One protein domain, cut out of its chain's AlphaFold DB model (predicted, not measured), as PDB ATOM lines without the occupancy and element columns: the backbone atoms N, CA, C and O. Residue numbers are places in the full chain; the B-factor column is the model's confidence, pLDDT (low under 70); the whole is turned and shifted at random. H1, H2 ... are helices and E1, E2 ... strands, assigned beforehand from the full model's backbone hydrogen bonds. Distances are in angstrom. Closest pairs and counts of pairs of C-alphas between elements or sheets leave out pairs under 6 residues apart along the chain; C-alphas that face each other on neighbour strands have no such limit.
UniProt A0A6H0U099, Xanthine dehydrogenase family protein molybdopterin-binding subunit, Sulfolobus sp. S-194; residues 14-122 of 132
ATOM      1  N   SER A  14      29.350  35.093  22.922       96.25
ATOM      2  CA  SER A  14      28.774  33.758  23.043       96.25
ATOM      3  C   SER A  14      28.564  33.349  24.491       96.25
ATOM      4  O   SER A  14      29.191  33.874  25.411       96.25
ATOM      5  N   ALA A  15      27.672  32.382  24.675       97.50
ATOM      6  CA  ALA A  15      27.576  31.583  25.883       97.50
ATOM      7  C   ALA A  15      27.681  30.107  25.500       97.50
ATOM      8  O   ALA A  15      27.129  29.677  24.482       97.50
ATOM      9  N   GLN A  16      28.404  29.338  26.310       97.31
ATOM     10  CA  GLN A  16      28.774  27.974  25.964       97.31
ATOM     11  C   GLN A  16      28.723  27.045  27.171       97.31
ATOM     12  O   GLN A  16      29.174  27.396  28.261       97.31
ATOM     13  N   ILE A  17      28.178  25.851  26.960       97.94
ATOM     14  CA  ILE A  17      28.012  24.809  27.972       97.94
ATOM     15  C   ILE A  17      28.591  23.509  27.423       97.94
ATOM     16  O   ILE A  17      28.299  23.119  26.292       97.94
ATOM     17  N   SER A  18      29.386  22.829  28.245       98.44
ATOM     18  CA  SER A  18      29.962  21.520  27.939       98.44
ATOM     19  C   SER A  18      29.427  20.476  28.909       98.44
ATOM     20  O   SER A  18      29.348  20.727  30.107       98.44
ATOM     21  N   VAL A  19      29.085  19.298  28.392       98.00
ATOM     22  CA  VAL A  19      28.703  18.131  29.194       98.00
ATOM     23  C   VAL A  19      29.798  17.090  29.057       98.00
ATOM     24  O   VAL A  19      30.069  16.599  27.955       98.00
ATOM     25  N   VAL A  20      30.420  16.752  30.183       97.25
ATOM     26  CA  VAL A  20      31.497  15.765  30.246       97.25
ATOM     27  C   VAL A  20      31.042  14.509  30.976       97.25
ATOM     28  O   VAL A  20      30.236  14.555  31.900       97.25
ATOM     29  N   GLU A  21      31.571  13.374  30.543       95.94
ATOM     30  CA  GLU A  21      31.411  12.083  31.200       95.94
ATOM     31  C   GLU A  21      32.760  11.633  31.753       95.94
ATOM     32  O   GLU A  21      33.777  11.735  31.066       95.94
ATOM     33  N   TYR A  22      32.753  11.089  32.967       93.31
ATOM     34  CA  TYR A  22      33.914  10.464  33.583       93.31
ATOM     35  C   TYR A  22      33.644   8.979  33.823       93.31
ATOM     36  O   TYR A  22      32.676   8.623  34.492       93.31
ATOM     37  N   ASN A  23      34.506   8.106  33.299       91.69
ATOM     38  CA  ASN A  23      34.356   6.651  33.451       91.69
ATOM     39  C   ASN A  23      35.205   6.048  34.587       91.69
ATOM     40  O   ASN A  23      35.367   4.831  34.643       91.69
ATOM     41  N   GLY A  24      35.787   6.881  35.455       87.50
ATOM     42  CA  GLY A  24      36.742   6.452  36.483       87.50
ATOM     43  C   GLY A  24      38.208   6.500  36.039       87.50
ATOM     44  O   GLY A  24      39.102   6.315  36.859       87.50
ATOM     45  N   THR A  25      38.490   6.755  34.759       87.38
ATOM     46  CA  THR A  25      39.868   6.884  34.250       87.38
ATOM     47  C   THR A  25      40.027   8.077  33.319       87.38
ATOM     48  O   THR A  25      40.970   8.844  33.469       87.38
ATOM     49  N   ASN A  26      39.102   8.258  32.379       90.12
ATOM     50  CA  ASN A  26      39.169   9.292  31.355       90.12
ATOM     51  C   ASN A  26      37.922  10.177  31.384       90.12
ATOM     52  O   ASN A  26      36.820   9.704  31.681       90.12
ATOM     53  N   PHE A  27      38.113  11.440  31.003       94.50
ATOM     54  CA  PHE A  27      37.032  12.366  30.692       94.50
ATOM     55  C   PHE A  27      36.712  12.331  29.196       94.50
ATOM     56  O   PHE A  27      37.606  12.249  28.352       94.50
ATOM     57  N   TYR A  28      35.427  12.421  28.868       95.31
ATOM     58  CA  TYR A  28      34.926  12.488  27.500       95.31
ATOM     59  C   TYR A  28      33.976  13.667  27.374       95.31
ATOM     60  O   TYR A  28      32.992  13.750  28.106       95.31
ATOM     61  N   LEU A  29      34.224  14.549  26.411       97.25
ATOM     62  CA  LEU A  29      33.247  15.563  26.035       97.25
ATOM     63  C   LEU A  29      32.124  14.880  25.246       97.25
ATOM     64  O   LEU A  29      32.365  14.312  24.183       97.25
ATOM     65  N   ARG A  30      30.902  14.889  25.780       97.50
ATOM     66  CA  ARG A  30      29.740  14.258  25.136       97.50
ATOM     67  C   ARG A  30      28.968  15.251  24.293       97.50
ATOM     68  O   ARG A  30      28.631  14.959  23.144       97.50
ATOM     69  N   GLU A  31      28.715  16.420  24.863       98.25
ATOM     70  CA  GLU A  31      27.899  17.450  24.240       98.25
ATOM     71  C   GLU A  31      28.521  18.823  24.469       98.25
ATOM     72  O   GLU A  31      29.077  19.102  25.532       98.25
ATOM     73  N   ASN A  32      28.411  19.684  23.466       98.38
ATOM     74  CA  ASN A  32      28.735  21.093  23.586       98.38
ATOM     75  C   ASN A  32      27.615  21.922  22.952       98.38
ATOM     76  O   ASN A  32      27.214  21.698  21.807       98.38
ATOM     77  N   TYR A  33      27.102  22.869  23.724       98.44
ATOM     78  CA  TYR A  33      26.043  23.781  23.331       98.44
ATOM     79  C   TYR A  33      26.610  25.184  23.300       98.44
ATOM     80  O   TYR A  33      27.171  25.637  24.297       98.44
ATOM     81  N   ILE A  34      26.432  25.881  22.187       98.31
ATOM     82  CA  ILE A  34      26.856  27.268  22.044       98.31
ATOM     83  C   ILE A  34      25.732  28.094  21.435       98.31
ATOM     84  O   ILE A  34      25.146  27.720  20.419       98.31
ATOM     85  N   ILE A  35      25.470  29.236  22.060       98.19
ATOM     86  CA  ILE A  35      24.729  30.339  21.463       98.19
ATOM     87  C   ILE A  35      25.721  31.463  21.186       98.19
ATOM     88  O   ILE A  35      26.507  31.824  22.062       98.19
ATOM     89  N   ILE A  36      25.739  31.974  19.960       97.31
ATOM     90  CA  ILE A  36      26.712  32.978  19.529       97.31
ATOM     91  C   ILE A  36      26.041  34.048  18.676       97.31
ATOM     92  O   ILE A  36      25.301  33.746  17.744       97.31
ATOM     93  N   ASP A  37      26.330  35.307  18.987       96.69
ATOM     94  CA  ASP A  37      25.939  36.461  18.190       96.69
ATOM     95  C   ASP A  37      27.112  36.922  17.331       96.69
ATOM     96  O   ASP A  37      28.099  37.477  17.828       96.69
ATOM     97  N   ILE A  38      26.990  36.683  16.028       95.81
ATOM     98  CA  ILE A  38      27.974  37.100  15.028       95.81
ATOM     99  C   ILE A  38      27.452  38.240  14.144       95.81
ATOM    100  O   ILE A  38      28.001  38.496  13.070       95.81
ATOM    101  N   GLY A  39      26.395  38.928  14.577       96.19
ATOM    102  CA  GLY A  39      25.631  39.813  13.713       96.19
ATOM    103  C   GLY A  39      25.011  39.045  12.553       96.19
ATOM    104  O   GLY A  39      24.491  37.945  12.736       96.19
ATOM    105  N   VAL A  40      25.073  39.608  11.350       96.81
ATOM    106  CA  VAL A  40      24.505  38.968  10.160       96.81
ATOM    107  C   VAL A  40      25.431  37.836   9.700       96.81
ATOM    108  O   VAL A  40      26.578  38.110   9.360       96.81
ATOM    109  N   PRO A  41      24.996  36.565   9.644       95.12
ATOM    110  CA  PRO A  41      25.810  35.495   9.076       95.12
ATOM    111  C   PRO A  41      25.969  35.678   7.563       95.12
ATOM    112  O   PRO A  41      24.984  35.756   6.834       95.12
ATOM    113  N   ALA A  42      27.212  35.690   7.074       92.62
ATOM    114  CA  ALA A  42      27.479  35.676   5.632       92.62
ATOM    115  C   ALA A  42      27.077  34.337   4.984       92.62
ATOM    116  O   ALA A  42      26.586  34.304   3.860       92.62
ATOM    117  N   ASP A  43      27.314  33.238   5.701       95.88
ATOM    118  CA  ASP A  43      26.978  31.868   5.318       95.88
ATOM    119  C   ASP A  43      26.844  31.051   6.608       95.88
ATOM    120  O   ASP A  43      27.833  30.817   7.309       95.88
ATOM    121  N   GLU A  44      25.618  30.677   6.967       96.38
ATOM    122  CA  GLU A  44      25.351  30.004   8.240       96.38
ATOM    123  C   GLU A  44      26.075  28.665   8.383       96.38
ATOM    124  O   GLU A  44      26.527  28.333   9.480       96.38
ATOM    125  N   ASP A  45      26.197  27.894   7.304       97.56
ATOM    126  CA  ASP A  45      26.788  26.558   7.359       97.56
ATOM    127  C   ASP A  45      28.300  26.647   7.562       97.56
ATOM    128  O   ASP A  45      28.864  25.925   8.389       97.56
ATOM    129  N   LYS A  46      28.965  27.597   6.891       97.12
ATOM    130  CA  LYS A  46      30.392  27.868   7.126       97.12
ATOM    131  C   LYS A  46      30.652  28.409   8.526       97.12
ATOM    132  O   LYS A  46      31.621  27.998   9.161       97.12
ATOM    133  N   VAL A  47      29.787  29.294   9.024       96.94
ATOM    134  CA  VAL A  47      29.874  29.823  10.394       96.94
ATOM    135  C   VAL A  47      29.751  28.687  11.411       96.94
ATOM    136  O   VAL A  47      30.602  28.560  12.290       96.94
ATOM    137  N   LYS A  48      28.749  27.812  11.265       97.69
ATOM    138  CA  LYS A  48      28.576  26.630  12.126       97.69
ATOM    139  C   LYS A  48      29.785  25.694  12.037       97.69
ATOM    140  O   LYS A  48      30.257  25.224  13.068       97.69
ATOM    141  N   GLY A  49      30.330  25.480  10.839       97.88
ATOM    142  CA  GLY A  49      31.554  24.702  10.632       97.88
ATOM    143  C   GLY A  49      32.761  25.265  11.386       97.88
ATOM    144  O   GLY A  49      33.453  24.513  12.073       97.88
ATOM    145  N   GLN A  50      32.974  26.585  11.335       97.62
ATOM    146  CA  GLN A  50      34.036  27.260  12.090       97.62
ATOM    147  C   GLN A  50      33.846  27.088  13.600       97.62
ATOM    148  O   GLN A  50      34.793  26.757  14.315       97.62
ATOM    149  N   VAL A  51      32.612  27.268  14.080       97.94
ATOM    150  CA  VAL A  51      32.271  27.109  15.497       97.94
ATOM    151  C   VAL A  51      32.607  25.698  15.982       97.94
ATOM    152  O   VAL A  51      33.308  25.553  16.984       97.94
ATOM    153  N   ILE A  52      32.172  24.674  15.240       98.19
ATOM    154  CA  ILE A  52      32.455  23.262  15.533       98.19
ATOM    155  C   ILE A  52      33.964  22.999  15.518       98.19
ATOM    156  O   ILE A  52      34.477  22.386  16.451       98.19
ATOM    157  N   GLY A  53      34.690  23.494  14.511       98.06
ATOM    158  CA  GLY A  53      36.143  23.343  14.416       98.06
ATOM    159  C   GLY A  53      36.873  23.876  15.651       98.06
ATOM    160  O   GLY A  53      37.692  23.165  16.229       98.06
ATOM    161  N   GLY A  54      36.507  25.074  16.117       98.06
ATOM    162  CA  GLY A  54      37.075  25.656  17.334       98.06
ATOM    163  C   GLY A  54      36.781  24.841  18.600       98.06
ATOM    164  O   GLY A  54      37.644  24.707  19.462       98.06
ATOM    165  N   ILE A  55      35.601  24.219  18.697       98.44
ATOM    166  CA  ILE A  55      35.249  23.335  19.823       98.44
ATOM    167  C   ILE A  55      36.114  22.070  19.827       98.44
ATOM    168  O   ILE A  55      36.587  21.655  20.884       98.44
ATOM    169  N   ILE A  56      36.355  21.469  18.657       98.00
ATOM    170  CA  ILE A  56      37.238  20.300  18.530       98.00
ATOM    171  C   ILE A  56      38.686  20.664  18.868       98.00
ATOM    172  O   ILE A  56      39.361  19.892  19.546       98.00
ATOM    173  N   GLN A  57      39.156  21.839  18.449       97.62
ATOM    174  CA  GLN A  57      40.491  22.323  18.812       97.62
ATOM    175  C   GLN A  57      40.630  22.523  20.324       97.62
ATOM    176  O   GLN A  57      41.600  22.060  20.914       97.62
ATOM    177  N   ALA A  58      39.639  23.132  20.980       97.69
ATOM    178  CA  ALA A  58      39.657  23.268  22.434       97.69
ATOM    179  C   ALA A  58      39.621  21.914  23.154       97.69
ATOM    180  O   ALA A  58      40.333  21.727  24.136       97.69
ATOM    181  N   LEU A  59      38.836  20.948  22.661       97.12
ATOM    182  CA  LEU A  59      38.861  19.580  23.184       97.12
ATOM    183  C   LEU A  59      40.280  18.999  23.134       97.12
ATOM    184  O   LEU A  59      40.728  18.415  24.120       97.12
ATOM    185  N   GLY A  60      40.972  19.187  22.006       95.88
ATOM    186  CA  GLY A  60      42.371  18.812  21.831       95.88
ATOM    187  C   GLY A  60      43.258  19.436  22.898       95.88
ATOM    188  O   GLY A  60      43.868  18.712  23.682       95.88
ATOM    189  N   GLY A  61      43.249  20.761  23.006       94.94
ATOM    190  CA  GLY A  61      44.081  21.477  23.969       94.94
ATOM    191  C   GLY A  61      43.793  21.155  25.444       94.94
ATOM    192  O   GLY A  61      44.717  21.183  26.251       94.94
ATOM    193  N   VAL A  62      42.550  20.820  25.817       95.06
ATOM    194  CA  VAL A  62      42.215  20.478  27.216       95.06
ATOM    195  C   VAL A  62      42.628  19.050  27.578       95.06
ATOM    196  O   VAL A  62      43.130  18.823  28.676       95.06
ATOM    197  N   LEU A  63      42.391  18.073  26.694       94.50
ATOM    198  CA  LEU A  63      42.484  16.651  27.053       94.50
ATOM    199  C   LEU A  63      43.560  15.854  26.303       94.50
ATOM    200  O   LEU A  63      43.833  14.730  26.717       94.50
ATOM    201  N   TYR A  64      44.156  16.369  25.226       94.00
ATOM    202  CA  TYR A  64      44.982  15.565  24.309       94.00
ATOM    203  C   TYR A  64      46.358  16.177  24.021       94.00
ATOM    204  O   TYR A  64      47.362  15.468  24.054       94.00
ATOM    205  N   GLU A  65      46.423  17.473  23.733       93.50
ATOM    206  CA  GLU A  65      47.634  18.125  23.239       93.50
ATOM    207  C   GLU A  65      48.638  18.370  24.373       93.50
ATOM    208  O   GLU A  65      48.344  19.073  25.335       93.50
ATOM    209  N   ASN A  66      49.858  17.835  24.246       90.50
ATOM    210  CA  ASN A  66      50.938  18.048  25.211       90.50
ATOM    211  C   ASN A  66      52.248  18.393  24.496       90.50
ATOM    212  O   ASN A  66      52.896  17.539  23.893       90.50
ATOM    213  N   ILE A  67      52.683  19.648  24.618       89.88
ATOM    214  CA  ILE A  67      53.914  20.142  23.981       89.88
ATOM    215  C   ILE A  67      55.194  19.481  24.516       89.88
ATOM    216  O   ILE A  67      56.218  19.496  23.837       89.88
ATOM    217  N   ASN A  68      55.149  18.895  25.717       89.81
ATOM    218  CA  ASN A  68      56.298  18.205  26.308       89.81
ATOM    219  C   ASN A  68      56.492  16.796  25.729       89.81
ATOM    220  O   ASN A  68      57.542  16.190  25.928       89.81
ATOM    221  N   GLU A  69      55.501  16.286  24.993       87.81
ATOM    222  CA  GLU A  69      55.552  14.998  24.305       87.81
ATOM    223  C   GLU A  69      55.330  15.189  22.795       87.81
ATOM    224  O   GLU A  69      54.343  14.713  22.241       87.81
ATOM    225  N   PRO A  70      56.246  15.866  22.080       83.75
ATOM    226  CA  PRO A  70      56.034  16.245  20.679       83.75
ATOM    227  C   PRO A  70      55.862  15.043  19.736       83.75
ATOM    228  O   PRO A  70      55.234  15.164  18.689       83.75
ATOM    229  N   TYR A  71      56.395  13.875  20.106       88.38
ATOM    230  CA  TYR A  71      56.226  12.629  19.352       88.38
ATOM    231  C   TYR A  71      54.903  11.905  19.659       88.38
ATOM    232  O   TYR A  71      54.506  11.038  18.886       88.38
ATOM    233  N   ASN A  72      54.210  12.292  20.736       87.25
ATOM    234  CA  ASN A  72      52.879  11.819  21.123       87.25
ATOM    235  C   ASN A  72      51.879  12.990  21.173       87.25
ATOM    236  O   ASN A  72      51.016  13.039  22.047       87.25
ATOM    237  N   TYR A  73      51.995  13.953  20.255       90.12
ATOM    238  CA  TYR A  73      51.064  15.077  20.188       90.12
ATOM    239  C   TYR A  73      49.708  14.604  19.659       90.12
ATOM    240  O   TYR A  73      49.494  14.477  18.450       90.12
ATOM    241  N   LEU A  74      48.801  14.275  20.576       92.06
ATOM    242  CA  LEU A  74      47.491  13.748  20.232       92.06
ATOM    243  C   LEU A  74      46.563  14.884  19.807       92.06
ATOM    244  O   LEU A  74      46.418  15.882  20.506       92.06
ATOM    245  N   ILE A  75      45.878  14.676  18.686       93.50
ATOM    246  CA  ILE A  75      44.747  15.499  18.259       93.50
ATOM    247  C   ILE A  75      43.475  14.643  18.266       93.50
ATOM    248  O   ILE A  75      43.550  13.452  17.937       93.50
ATOM    249  N   PRO A  76      42.307  15.201  18.634       94.75
ATOM    250  CA  PRO A  76      41.054  14.458  18.614       94.75
ATOM    251  C   PRO A  76      40.750  13.905  17.220       94.75
ATOM    252  O   PRO A  76      40.917  14.595  16.211       94.75
ATOM    253  N   THR A  77      40.254  12.671  17.159       95.12
ATOM    254  CA  THR A  77      39.722  12.096  15.922       95.12
ATOM    255  C   THR A  77      38.201  12.232  15.891       95.12
ATOM    256  O   THR A  77      37.569  12.694  16.842       95.12
ATOM    257  N   ALA A  78      37.572  11.752  14.816       95.38
ATOM    258  CA  ALA A  78      36.115  11.674  14.737       95.38
ATOM    259  C   ALA A  78      35.476  10.845  15.875       95.38
ATOM    260  O   ALA A  78      34.293  11.017  16.148       95.38
ATOM    261  N   LYS A  79      36.227   9.955  16.542       94.56
ATOM    262  CA  LYS A  79      35.723   9.152  17.673       94.56
ATOM    263  C   LYS A  79      35.559   9.962  18.958       94.56
ATOM    264  O   LYS A  79      34.723   9.618  19.787       94.56
ATOM    265  N   GLU A  80      36.369  11.001  19.127       95.00
ATOM    266  CA  GLU A  80      36.362  11.875  20.299       95.00
ATOM    267  C   GLU A  80      35.478  13.111  20.093       95.00
ATOM    268  O   GLU A  80      35.190  13.819  21.056       95.00
ATOM    269  N   ALA A  81      35.043  13.374  18.858       95.81
ATOM    270  CA  ALA A  81      34.200  14.515  18.537       95.81
ATOM    271  C   ALA A  81      32.849  14.442  19.285       95.81
ATOM    272  O   ALA A  81      32.142  13.432  19.182       95.81
ATOM    273  N   PRO A  82      32.454  15.499  20.019       97.12
ATOM    274  CA  PRO A  82      31.182  15.540  20.721       97.12
ATOM    275  C   PRO A  82      30.031  15.843  19.761       97.12
ATOM    276  O   PRO A  82      30.221  16.293  18.627       97.12
ATOM    277  N   LYS A  83      28.802  15.698  20.255       98.00
ATOM    278  CA  LYS A  83      27.647  16.327  19.608       98.00
ATOM    279  C   LYS A  83      27.698  17.829  19.868       98.00
ATOM    280  O   LYS A  83      27.759  18.250  21.020       98.00
ATOM    281  N   VAL A  84      27.645  18.630  18.807       98.12
ATOM    282  CA  VAL A  84      27.661  20.093  18.914       98.12
ATOM    283  C   VAL A  84      26.324  20.663  18.460       98.12
ATOM    284  O   VAL A  84      25.865  20.364  17.356       98.12
ATOM    285  N   LYS A  85      25.716  21.512  19.291       98.38
ATOM    286  CA  LYS A  85      24.551  22.321  18.920       98.38
ATOM    287  C   LYS A  85      24.957  23.790  18.874       98.38
ATOM    288  O   LYS A  85      25.400  24.339  19.880       98.38
ATOM    289  N   VAL A  86      24.771  24.407  17.710       98.31
ATOM    290  CA  VAL A  86      25.080  25.820  17.465       98.31
ATOM    291  C   VAL A  86      23.784  26.586  17.241       98.31
ATOM    292  O   VAL A  86      23.019  26.256  16.333       98.31
ATOM    293  N   GLU A  87      23.556  27.615  18.048       98.00
ATOM    294  CA  GLU A  87      22.476  28.582  17.885       98.00
ATOM    295  C   GLU A  87      23.065  29.948  17.524       98.00
ATOM    296  O   GLU A  87      23.981  30.435  18.188       98.00
ATOM    297  N   LEU A  88      22.566  30.546  16.440       97.12
ATOM    298  CA  LEU A  88      23.037  31.840  15.955       97.12
ATOM    299  C   LEU A  88      22.044  32.929  16.355       97.12
ATOM    300  O   LEU A  88      20.866  32.864  16.006       97.12
ATOM    301  N   LEU A  89      22.546  33.941  17.052       96.25
ATOM    302  CA  LEU A  89      21.870  35.218  17.229       96.25
ATOM    303  C   LEU A  89      22.313  36.179  16.127       96.25
ATOM    304  O   LEU A  89      23.423  36.077  15.603       96.25
ATOM    305  N   ASN A  90      21.422  37.101  15.777       92.75
ATOM    306  CA  ASN A  90      21.630  38.032  14.680       92.75
ATOM    307  C   ASN A  90      21.352  39.460  15.150       92.75
ATOM    308  O   ASN A  90      20.271  40.000  14.905       92.75
ATOM    309  N   THR A  91      22.321  40.053  15.853       96.56
ATOM    310  CA  THR A  91      22.314  41.481  16.201       96.56
ATOM    311  C   THR A  91      23.307  42.221  15.302       96.56
ATOM    312  O   THR A  91      24.513  42.226  15.598       96.56
ATOM    313  N   PRO A  92      22.840  42.846  14.197       95.94
ATOM    314  CA  PRO A  92      23.715  43.494  13.225       95.94
ATOM    315  C   PRO A  92      24.709  44.461  13.877       95.94
ATOM    316  O   PRO A  92      24.362  45.206  14.795       95.94
ATOM    317  N   SER A  93      25.957  44.437  13.412       95.19
ATOM    318  CA  SER A  93      26.990  45.388  13.837       95.19
ATOM    319  C   SER A  93      26.956  46.688  13.022       95.19
ATOM    320  O   SER A  93      26.232  46.800  12.032       95.19
ATOM    321  N   SER A  94      27.785  47.660  13.407       94.69
ATOM    322  CA  SER A  94      28.020  48.912  12.673       94.69
ATOM    323  C   SER A  94      28.845  48.730  11.383       94.69
ATOM    324  O   SER A  94      29.039  49.683  10.628       94.69
ATOM    325  N   THR A  95      29.320  47.514  11.084       94.31
ATOM    326  CA  THR A  95      30.102  47.236   9.866       94.31
ATOM    327  C   THR A  95      29.229  47.183   8.606       94.31
ATOM    328  O   THR A  95      28.037  46.872   8.685       94.31
ATOM    329  N   PRO A  96      29.798  47.413   7.404       93.00
ATOM    330  CA  PRO A  96      29.112  47.132   6.150       93.00
ATOM    331  C   PRO A  96      28.591  45.691   6.110       93.00
ATOM    332  O   PRO A  96      29.365  44.741   6.177       93.00
ATOM    333  N   GLY A  97      27.271  45.535   5.998       93.44
ATOM    334  CA  GLY A  97      26.598  44.233   6.001       93.44
ATOM    335  C   GLY A  97      26.318  43.644   7.389       93.44
ATOM    336  O   GLY A  97      25.674  42.605   7.468       93.44
ATOM    337  N   GLY A  98      26.717  44.316   8.474       95.62
ATOM    338  CA  GLY A  98      26.332  43.962   9.843       95.62
ATOM    339  C   GLY A  98      27.044  42.739  10.426       95.62
ATOM    340  O   GLY A  98      26.529  42.142  11.371       95.62
ATOM    341  N   PHE A  99      28.207  42.366   9.888       94.69
ATOM    342  CA  PHE A  99      28.980  41.179  10.272       94.69
ATOM    343  C   PHE A  99      29.774  41.371  11.575       94.69
ATOM    344  O   PHE A  99      30.190  42.478  11.924       94.69
ATOM    345  N   ARG A 100      30.078  40.276  12.270       95.12
ATOM    346  CA  ARG A 100      31.105  40.208  13.323       95.12
ATOM    347  C   ARG A 100      32.053  39.041  13.037       95.12
ATOM    348  O   ARG A 100      31.712  38.109  12.310       95.12
ATOM    349  N   GLY A 101      33.255  39.086  13.607       92.50
ATOM    350  CA  GLY A 101      34.216  37.987  13.490       92.50
ATOM    351  C   GLY A 101      33.786  36.758  14.298       92.50
ATOM    352  O   GLY A 101      33.367  36.894  15.442       92.50
ATOM    353  N   VAL A 102      33.930  35.557  13.726       94.62
ATOM    354  CA  VAL A 102      33.604  34.279  14.399       94.62
ATOM    355  C   VAL A 102      34.825  33.384  14.653       94.62
ATOM    356  O   VAL A 102      34.744  32.438  15.430       94.62
ATOM    357  N   GLY A 103      35.965  33.690  14.027       91.81
ATOM    358  CA  GLY A 103      37.096  32.768  13.879       91.81
ATOM    359  C   GLY A 103      37.590  32.113  15.170       91.81
ATOM    360  O   GLY A 103      37.789  30.902  15.182       91.81
ATOM    361  N   GLU A 104      37.746  32.897  16.237       93.50
ATOM    362  CA  GLU A 104      38.359  32.457  17.501       93.50
ATOM    363  C   GLU A 104      37.361  32.384  18.666       93.50
ATOM    364  O   GLU A 104      37.698  31.951  19.764       93.50
ATOM    365  N   ASN A 105      36.110  32.797  18.452       92.25
ATOM    366  CA  ASN A 105      35.171  32.969  19.556       92.25
ATOM    367  C   ASN A 105      34.797  31.629  20.219       92.25
ATOM    368  O   ASN A 105      34.798  31.519  21.446       92.25
ATOM    369  N   SER A 106      34.529  30.595  19.415       95.25
ATOM    370  CA  SER A 106      34.098  29.291  19.928       95.25
ATOM    371  C   SER A 106      35.210  28.512  20.625       95.25
ATOM    372  O   SER A 106      34.931  27.808  21.593       95.25
ATOM    373  N   ILE A 107      36.462  28.631  20.169       97.44
ATOM    374  CA  ILE A 107      37.593  27.927  20.785       97.44
ATOM    375  C   ILE A 107      37.876  28.480  22.186       97.44
ATOM    376  O   ILE A 107      38.022  27.704  23.130       97.44
ATOM    377  N   SER A 108      37.866  29.807  22.364       95.44
ATOM    378  CA  SER A 108      38.086  30.430  23.677       95.44
ATOM    379  C   SER A 108      37.012  30.029  24.694       95.44
ATOM    380  O   SER A 108      37.343  29.652  25.819       95.44
ATOM    381  N   GLY A 109      35.734  30.056  24.302       96.50
ATOM    382  CA  GLY A 109      34.630  29.615  25.162       96.50
ATOM    383  C   GLY A 109      34.658  28.110  25.454       96.50
ATOM    384  O   GLY A 109      34.341  27.674  26.566       96.50
ATOM    385  N   ALA A 110      35.090  27.299  24.486       97.88
ATOM    386  CA  ALA A 110      35.177  25.856  24.641       97.88
ATOM    387  C   ALA A 110      36.259  25.467  25.654       97.88
ATOM    388  O   ALA A 110      35.974  24.663  26.538       97.88
ATOM    389  N   TYR A 111      37.442  26.094  25.615       97.25
ATOM    390  CA  TYR A 111      38.488  25.875  26.624       97.25
ATOM    391  C   TYR A 111      37.949  26.056  28.043       97.25
ATOM    392  O   TYR A 111      38.094  25.167  28.884       97.25
ATOM    393  N   ALA A 112      37.279  27.184  28.291       96.44
ATOM    394  CA  ALA A 112      36.713  27.491  29.596       96.44
ATOM    395  C   ALA A 112      35.586  26.520  29.977       96.44
ATOM    396  O   ALA A 112      35.606  25.955  31.067       96.44
ATOM    397  N   SER A 113      34.614  26.288  29.091       97.69
ATOM    398  CA  SER A 113      33.448  25.455  29.415       97.69
ATOM    399  C   SER A 113      33.803  23.983  29.642       97.69
ATOM    400  O   SER A 113      33.256  23.377  30.557       97.69
ATOM    401  N   ILE A 114      34.725  23.410  28.860       97.75
ATOM    402  CA  ILE A 114      35.181  22.022  29.038       97.75
ATOM    403  C   ILE A 114      35.951  21.898  30.356       97.75
ATOM    404  O   ILE A 114      35.665  21.007  31.151       97.75
ATOM    405  N   THR A 115      36.884  22.819  30.613       96.75
ATOM    406  CA  THR A 115      37.678  22.847  31.852       96.75
ATOM    407  C   THR A 115      36.781  22.980  33.080       96.75
ATOM    408  O   THR A 115      36.937  22.224  34.034       96.75
ATOM    409  N   ASN A 116      35.800  23.886  33.044       96.62
ATOM    410  CA  ASN A 116      34.848  24.077  34.137       96.62
ATOM    411  C   ASN A 116      33.979  22.835  34.359       96.62
ATOM    412  O   ASN A 116      33.801  22.425  35.498       96.62
ATOM    413  N   ALA A 117      33.498  22.192  33.292       97.06
ATOM    414  CA  ALA A 117      32.703  20.971  33.415       97.06
ATOM    415  C   ALA A 117      33.503  19.811  34.036       97.06
ATOM    416  O   ALA A 117      32.955  19.015  34.793       97.06
ATOM    417  N   ILE A 118      34.804  19.711  33.747       96.56
ATOM    418  CA  ILE A 118      35.696  18.754  34.423       96.56
ATOM    419  C   ILE A 118      35.951  19.190  35.872       96.56
ATOM    420  O   ILE A 118      36.032  18.342  36.762       96.56
ATOM    421  N   SER A 119      36.034  20.502  36.119       95.19
ATOM    422  CA  SER A 119      36.273  21.066  37.447       95.19
ATOM    423  C   SER A 119      35.187  20.722  38.469       95.19
ATOM    424  O   SER A 119      35.446  20.784  39.671       95.19
ATOM    425  N   ASP A 120      33.989  20.353  38.013       94.06
ATOM    426  CA  ASP A 120      32.912  19.864  38.877       94.06
ATOM    427  C   ASP A 120      33.248  18.504  39.522       94.06
ATOM    428  O   ASP A 120      32.647  18.124  40.527       94.06
ATOM    429  N   PHE A 121      34.219  17.768  38.968       92.94
ATOM    430  CA  PHE A 121      34.669  16.467  39.468       92.94
ATOM    431  C   PHE A 121      35.986  16.553  40.245       92.94
ATOM    432  O   PHE A 121      36.150  15.858  41.246       92.94
ATOM    433  N   ILE A 122      36.936  17.362  39.766       93.44
ATOM    434  CA  ILE A 122      38.309  17.452  40.289       93.44
ATOM    435  C   ILE A 122      38.842  18.890  40.195       93.44
ATOM    436  O   ILE A 122      38.358  19.655  39.372       93.44
TER     437      ILE A 122
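This is residues 14 to 122 of the 132 residues of the protein "Xanthine dehydrogenase family protein molybdopterin-binding subunit" of Sulfolobus sp. S-194 (UniProt A0A6H0U099). A slab of three strands, E1, E2 and E3, has two helices, H1 and H2, packed over one face and onto each other, while its other face is bare of named helices. The E1 and E2 hairpin reaches toward one end of the long axis and the link of residues 90 to 104 toward the other, while the link of residues 64 to 82 loops out to as much as 25 A from the mean of the C-alphas. The printed part has 109 residues with two named helices and three named strands, in the order E1 E2 H1 E3 H2; the sheet runs E1 E2 E3 and is mixed, and the class is mixed, helices and strands. It is only just compact, close to loose, with a radius of gyration of the C-alphas of 15.2 A, and elongated, spanning 49 by 30 by 20 A.

In the sheet, E2, residues 27 to 37, is the inner strand and bends by 56 degrees at residue 30. E1, residues 14 to 22, is an edge strand, antiparallel to E2 at 170 degrees and a hairpin with it; N 17 and O 33 are 2.9 A apart, within hydrogen-bond range. E3, residues 83 to 89, is the other edge strand, parallel to E2 at 12 degrees, with N 85 and O 32 at 2.9 A, within hydrogen-bond range. H2, residues 105 to 119, is on the sheet at a height of 5.1 A, over E1; it runs only just slantwise to the strands, at 32 degrees to E1 on the local plane. The closest C-alphas of E1 and H2, those of Ser 18 and Ile 114, are 5.4 A apart. H1, residues 44 to 63, is on the same face at a height of 9.2 A, over E2 and E3, and only just not over E1, on which 2 of its 20 C-alphas fall. It runs slantwise, at 50 degrees to E3 on the local plane, and the C-alphas of Lys 48 and Val 86, the closest of the two, are 6.4 A apart. The helices touch, closest at the C-alphas of Gly 54 and Ile 107, 4.2 A, at a steep tilt of 40 degrees, the same way. The sheet and helices form two layers, helices on one face of a sheet. E2, H1 and E3 form a strand-helix-strand unit, two parallel neighbour strands with a helix between, with a right-handed crossover. In H1 and H2 every O i to N i+4 pair is within hydrogen-bond range.

E1 begins at C-alpha 14, (28.774, 33.758, 23.043), and is 26.1 A long; E2 is 29.3 A, H1 28.7 A, E3 19.9 A. H2, 21.5 A long, ends at C-alpha 119, (36.273, 21.066, 37.447).

The two C-alphas farthest apart, those of Gly 24 and Pro 96, are 51.3 A apart. The printed part has no cut; the links H1 to E3 and E3 to H2 are long. Mean pLDDT of the printed part is 95.3, and no printed residue is under 70.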